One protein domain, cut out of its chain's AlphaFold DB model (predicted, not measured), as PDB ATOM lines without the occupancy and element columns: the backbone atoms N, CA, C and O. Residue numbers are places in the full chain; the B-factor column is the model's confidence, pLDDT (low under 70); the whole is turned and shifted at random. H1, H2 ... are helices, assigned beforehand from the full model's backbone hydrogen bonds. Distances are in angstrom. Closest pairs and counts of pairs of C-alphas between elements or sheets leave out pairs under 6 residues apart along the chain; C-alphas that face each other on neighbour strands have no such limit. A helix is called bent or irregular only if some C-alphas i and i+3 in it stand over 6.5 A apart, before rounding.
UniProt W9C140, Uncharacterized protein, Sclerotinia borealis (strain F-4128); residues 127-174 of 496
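This is residues 127 to 174 of the 496 residues of an uncharacterized protein of Sclerotinia borealis (strain F-4128) (UniProt W9C140). What shape is it? An open U: H1 is its floor, H2 turns off at one end, and unnamed residues 127 to 145 rise from the other. How large? The printed part has 48 residues, two named helices, H1 then H2, no named strand, class all helix. It is only just loose, close to compact: radius of gyration of the C-alphas 11.6 A, spans 27 by 24 by 18 A.

Where is H1? Residues 146 to 158, 18.4 A long, beginning at C-alpha 146 (44.634, 36.343, 50.819). And H2? Residues 160 to 170, 16.8 A, ending at C-alpha 170 (59.439, 38.571, 37.545); it is irregular, C-alphas 161 and 164 being 8.0 A apart.

How do they meet? H1, with residues 156 to 157 alone, and H2 touch only at the corner; the closest C-alphas, of Cys 156 and Phe 162, are 5.2 A apart. They run opposite ways at a steep tilt of 58 degrees. Their backbones? Every O i to N i+4 pair of H1 is within hydrogen-bond range; in H2 3 of 7 are, and 5 of 8 O i to N i+3 pairs.

What stands free? Residues 167 to 174, of which 167 to 170 belong to H2. Any cut or doubt? The printed part has no cut; residues 127 and 158 to 174 have pLDDT under 70.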
ATOM      1  N   GLY A 127      49.152  47.421  42.902       67.69
ATOM      2  CA  GLY A 127      47.968  47.061  43.682       67.69
ATOM      3  C   GLY A 127      47.164  48.212  44.305       67.69
ATOM      4  O   GLY A 127      46.181  47.912  44.974       67.69
ATOM      5  N   SER A 128      47.528  49.483  44.082       70.81
ATOM      6  CA  SER A 128      46.687  50.651  44.420       70.81
ATOM      7  C   SER A 128      45.615  50.955  43.369       70.81
ATOM      8  O   SER A 128      44.750  51.796  43.603       70.81
ATOM      9  N   THR A 129      45.645  50.276  42.220       77.44
ATOM     10  CA  THR A 129      44.558  50.328  41.241       77.44
ATOM     11  C   THR A 129      43.405  49.457  41.744       77.44
ATOM     12  O   THR A 129      43.617  48.252  41.933       77.44
ATOM     13  N   PRO A 130      42.203  50.018  41.970       81.44
ATOM     14  CA  PRO A 130      41.031  49.214  42.284       81.44
ATOM     15  C   PRO A 130      40.727  48.288  41.109       81.44
ATOM     16  O   PRO A 130      40.828  48.686  39.946       81.44
ATOM     17  N   MET A 131      40.363  47.043  41.401       83.81
ATOM     18  CA  MET A 131      39.892  46.132  40.363       83.81
ATOM     19  C   MET A 131      38.617  46.711  39.737       83.81
ATOM     20  O   MET A 131      37.737  47.177  40.450       83.81
ATOM     21  N   TRP A 132      38.496  46.691  38.411       82.56
ATOM     22  CA  TRP A 132      37.323  47.216  37.687       82.56
ATOM     23  C   TRP A 132      36.366  46.113  37.213       82.56
ATOM     24  O   TRP A 132      35.541  46.340  36.334       82.56
ATOM     25  N   PHE A 133      36.512  44.883  37.707       80.25
ATOM     26  CA  PHE A 133      35.714  43.749  37.246       80.25
ATOM     27  C   PHE A 133      35.461  42.727  38.358       80.25
ATOM     28  O   PHE A 133      36.214  42.618  39.330       80.25
ATOM     29  N   GLY A 134      34.426  41.912  38.147       87.62
ATOM     30  CA  GLY A 134      34.092  40.767  38.991       87.62
ATOM     31  C   GLY A 134      33.540  41.155  40.363       87.62
ATOM     32  O   GLY A 134      33.158  42.292  40.617       87.62
ATOM     33  N   ARG A 135      33.493  40.183  41.281       87.25
ATOM     34  CA  ARG A 135      32.959  40.373  42.645       87.25
ATOM     35  C   ARG A 135      33.763  41.371  43.494       87.25
ATOM     36  O   ARG A 135      33.254  41.854  44.500       87.25
ATOM     37  N   HIS A 136      35.003  41.653  43.101       89.12
ATOM     38  CA  HIS A 136      35.926  42.534  43.814       89.12
ATOM     39  C   HIS A 136      36.081  43.902  43.134       89.12
ATOM     40  O   HIS A 136      37.057  44.602  43.394       89.12
ATOM     41  N   GLU A 137      35.134  44.291  42.273       87.88
ATOM     42  CA  GLU A 137      35.105  45.626  41.677       87.88
ATOM     43  C   GLU A 137      35.161  46.719  42.762       87.88
ATOM     44  O   GLU A 137      34.460  46.660  43.773       87.88
ATOM     45  N   GLY A 138      36.039  47.704  42.571       88.00
ATOM     46  CA  GLY A 138      36.295  48.787  43.516       88.00
ATOM     47  C   GLY A 138      37.239  48.431  44.670       88.00
ATOM     48  O   GLY A 138      37.632  49.329  45.411       88.00
ATOM     49  N   ILE A 139      37.639  47.164  44.825       90.06
ATOM     50  CA  ILE A 139      38.558  46.726  45.885       90.06
ATOM     51  C   ILE A 139      39.999  46.783  45.367       90.06
ATOM     52  O   ILE A 139      40.300  46.355  44.249       90.06
ATOM     53  N   LEU A 140      40.904  47.328  46.180       87.19
ATOM     54  CA  LEU A 140      42.337  47.345  45.888       87.19
ATOM     55  C   LEU A 140      42.911  45.936  45.998       87.19
ATOM     56  O   LEU A 140      42.575  45.220  46.933       87.19
ATOM     57  N   ILE A 141      43.853  45.559  45.129       85.00
ATOM     58  CA  ILE A 141      44.496  44.226  45.166       85.00
ATOM     59  C   ILE A 141      45.088  43.903  46.550       85.00
ATOM     60  O   ILE A 141      45.106  42.746  46.960       85.00
ATOM     61  N   GLN A 142      45.552  44.921  47.276       83.88
ATOM     62  CA  GLN A 142      46.109  44.774  48.626       83.88
ATOM     63  C   GLN A 142      45.048  44.454  49.690       83.88
ATOM     64  O   GLN A 142      45.377  43.837  50.701       83.88
ATOM     65  N   ASP A 143      43.795  44.833  49.439       92.00
ATOM     66  CA  ASP A 143      42.650  44.604  50.322       92.00
ATOM     67  C   ASP A 143      41.892  43.316  49.971       92.00
ATOM     68  O   ASP A 143      40.940  42.945  50.664       92.00
ATOM     69  N   LEU A 144      42.283  42.613  48.900       91.75
ATOM     70  CA  LEU A 144      41.685  41.321  48.586       91.75
ATOM     71  C   LEU A 144      42.065  40.265  49.620       91.75
ATOM     72  O   LEU A 144      43.188  40.196  50.125       91.75
ATOM     73  N   GLU A 145      41.105  39.385  49.893       93.50
ATOM     74  CA  GLU A 145      41.307  38.265  50.796       93.50
ATOM     75  C   GLU A 145      42.464  37.390  50.292       93.50
ATOM     76  O   GLU A 145      42.501  36.986  49.127       93.50
ATOM     77  N   TYR A 146      43.418  37.082  51.176       88.56
ATOM     78  CA  TYR A 146      44.634  36.343  50.819       88.56
ATOM     79  C   TYR A 146      44.333  35.006  50.118       88.56
ATOM     80  O   TYR A 146      45.039  34.617  49.189       88.56
ATOM     81  N   SER A 147      43.253  34.332  50.524       89.88
ATOM     82  CA  SER A 147      42.744  33.098  49.911       89.88
ATOM     83  C   SER A 147      42.412  33.280  48.426       89.88
ATOM     84  O   SER A 147      42.776  32.441  47.602       89.88
ATOM     85  N   TYR A 148      41.786  34.398  48.064       86.81
ATOM     86  CA  TYR A 148      41.422  34.717  46.690       86.81
ATOM     87  C   TYR A 148      42.632  35.150  45.857       86.81
ATOM     88  O   TYR A 148      42.773  34.719  44.716       86.81
ATOM     89  N   VAL A 149      43.562  35.920  46.436       87.44
ATOM     90  CA  VAL A 149      44.840  36.246  45.773       87.44
ATOM     91  C   VAL A 149      45.619  34.967  45.456       87.44
ATOM     92  O   VAL A 149      46.134  34.802  44.351       87.44
ATOM     93  N   GLN A 150      45.672  34.032  46.405       86.00
ATOM     94  CA  GLN A 150      46.328  32.742  46.218       86.00
ATOM     95  C   GLN A 150      45.601  31.871  45.185       86.00
ATOM     96  O   GLN A 150      46.260  31.183  44.408       86.00
ATOM     97  N   TRP A 151      44.266  31.928  45.131       87.44
ATOM     98  CA  TRP A 151      43.485  31.276  44.082       87.44
ATOM     99  C   TRP A 151      43.800  31.852  42.696       87.44
ATOM    100  O   TRP A 151      44.146  31.072  41.816       87.44
ATOM    101  N   ILE A 152      43.806  33.183  42.516       84.62
ATOM    102  CA  ILE A 152      44.207  33.824  41.249       84.62
ATOM    103  C   ILE A 152      45.605  33.358  40.836       84.62
ATOM    104  O   ILE A 152      45.815  32.960  39.695       84.62
ATOM    105  N   LEU A 153      46.565  33.373  41.765       84.00
ATOM    106  CA  LEU A 153      47.937  32.953  41.480       84.00
ATOM    107  C   LEU A 153      48.028  31.478  41.069       84.00
ATOM    108  O   LEU A 153      48.806  31.153  40.176       84.00
ATOM    109  N   ASN A 154      47.246  30.597  41.696       82.75
ATOM    110  CA  ASN A 154      47.220  29.172  41.370       82.75
ATOM    111  C   ASN A 154      46.517  28.896  40.035       82.75
ATOM    112  O   ASN A 154      47.012  28.098  39.243       82.75
ATOM    113  N   GLU A 155      45.401  29.573  39.765       83.38
ATOM    114  CA  GLU A 155      44.650  29.436  38.515       83.38
ATOM    115  C   GLU A 155      45.483  29.952  37.329       83.38
ATOM    116  O   GLU A 155      45.598  29.288  36.299       83.38
ATOM    117  N   CYS A 156      46.181  31.082  37.508       74.38
ATOM    118  CA  CYS A 156      47.121  31.613  36.519       74.38
ATOM    119  C   CYS A 156      48.375  30.739  36.337       74.38
ATOM    120  O   CYS A 156      48.988  30.781  35.272       74.38
ATOM    121  N   ALA A 157      48.769  29.953  37.344       70.50
ATOM    122  CA  ALA A 157      49.897  29.026  37.239       70.50
ATOM    123  C   ALA A 157      49.549  27.734  36.480       70.50
ATOM    124  O   ALA A 157      50.446  27.088  35.940       70.50
ATOM    125  N   GLY A 158      48.267  27.350  36.451       67.50
ATOM    126  CA  GLY A 158      47.792  26.104  35.840       67.50
ATOM    127  C   GLY A 158      47.447  26.194  34.349       67.50
ATOM    128  O   GLY A 158      47.408  25.164  33.679       67.50
ATOM    129  N   GLY A 159      47.214  27.395  33.812       59.28
ATOM    130  CA  GLY A 159      46.860  27.605  32.406       59.28
ATOM    131  C   GLY A 159      48.027  28.134  31.571       59.28
ATOM    132  O   GLY A 159      48.575  29.195  31.865       59.28
ATOM    133  N   THR A 160      48.361  27.463  30.463       52.84
ATOM    134  CA  THR A 160      49.276  28.007  29.433       52.84
ATOM    135  C   THR A 160      48.781  29.339  28.856       52.84
ATOM    136  O   THR A 160      49.580  30.124  28.350       52.84
ATOM    137  N   GLU A 161      47.486  29.626  28.999       56.44
ATOM    138  CA  GLU A 161      46.834  30.873  28.595       56.44
ATOM    139  C   GLU A 161      47.191  32.080  29.490       56.44
ATOM    140  O   GLU A 161      46.943  33.216  29.099       56.44
ATOM    141  N   PHE A 162      47.835  31.869  30.650       52.97
ATOM    142  CA  PHE A 162      48.198  32.931  31.608       52.97
ATOM    143  C   PHE A 162      49.707  33.062  31.875       52.97
ATOM    144  O   PHE A 162      50.123  33.722  32.833       52.97
ATOM    145  N   ALA A 163      50.558  32.511  31.002       55.91
ATOM    146  CA  ALA A 163      52.020  32.606  31.117       55.91
ATOM    147  C   ALA A 163      52.543  34.056  31.276       55.91
ATOM    148  O   ALA A 163      53.589  34.290  31.894       55.91
ATOM    149  N   ASP A 164      51.793  35.044  30.784       52.34
ATOM    150  CA  ASP A 164      52.130  36.463  30.902       52.34
ATOM    151  C   ASP A 164      51.963  37.023  32.331       52.34
ATOM    152  O   ASP A 164      52.711  37.923  32.723       52.34
ATOM    153  N   PHE A 165      51.114  36.425  33.179       49.22
ATOM    154  CA  PHE A 165      50.976  36.807  34.594       49.22
ATOM    155  C   PHE A 165      52.202  36.391  35.434       49.22
ATOM    156  O   PHE A 165      52.624  37.081  36.363       49.22
ATOM    157  N   HIS A 166      52.866  35.289  35.074       49.59
ATOM    158  CA  HIS A 166      54.128  34.899  35.711       49.59
ATOM    159  C   HIS A 166      55.323  35.744  35.242       49.59
ATOM    160  O   HIS A 166      56.236  36.003  36.035       49.59
ATOM    161  N   LYS A 167      55.314  36.230  33.992       52.62
ATOM    162  CA  LYS A 167      56.274  37.250  33.528       52.62
ATOM    163  C   LYS A 167      56.082  38.581  34.262       52.62
ATOM    164  O   LYS A 167      57.084  39.211  34.607       52.62
ATOM    165  N   PHE A 168      54.840  38.960  34.574       50.25
ATOM    166  CA  PHE A 168      54.502  40.157  35.355       50.25
ATOM    167  C   PHE A 168      55.182  40.171  36.734       50.25
ATOM    168  O   PHE A 168      55.827  41.156  37.085       50.25
ATOM    169  N   ASN A 169      55.173  39.049  37.462       47.44
ATOM    170  CA  ASN A 169      55.770  38.971  38.805       47.44
ATOM    171  C   ASN A 169      57.319  38.933  38.815       47.44
ATOM    172  O   ASN A 169      57.946  39.123  39.857       47.44
ATOM    173  N   ARG A 170      57.966  38.665  37.667       48.84
ATOM    174  CA  ARG A 170      59.439  38.571  37.545       48.84
ATOM    175  C   ARG A 170      60.084  39.772  36.855       48.84
ATOM    176  O   ARG A 170      61.290  39.980  37.007       48.84
ATOM    177  N   SER A 171      59.327  40.557  36.092       42.38
ATOM    178  CA  SER A 171      59.879  41.716  35.393       42.38
ATOM    179  C   SER A 171      59.979  42.915  36.344       42.38
ATOM    180  O   SER A 171      58.995  43.348  36.926       42.38
ATOM    181  N   LYS A 172      61.180  43.489  36.498       44.88
ATOM    182  CA  LYS A 172      61.424  44.710  37.296       44.88
ATOM    183  C   LYS A 172      60.872  45.996  36.643       44.88
ATOM    184  O   LYS A 172      61.303  47.087  37.003       44.88
ATOM    185  N   LYS A 173      60.000  45.890  35.634       39.69
ATOM    186  CA  LYS A 173      59.418  47.040  34.926       39.69
ATOM    187  C   LYS A 173      58.101  47.425  35.604       39.69
ATOM    188  O   LYS A 173      57.363  46.550  36.043       39.69
ATOM    189  N   SER A 174      57.859  48.727  35.757       37.25
ATOM    190  CA  SER A 174      56.800  49.256  36.621       37.25
ATOM    191  C   SER A 174      55.397  48.756  36.220       37.25
ATOM    192  O   SER A 174      55.055  48.820  35.041       37.25
TER     193      SER A 174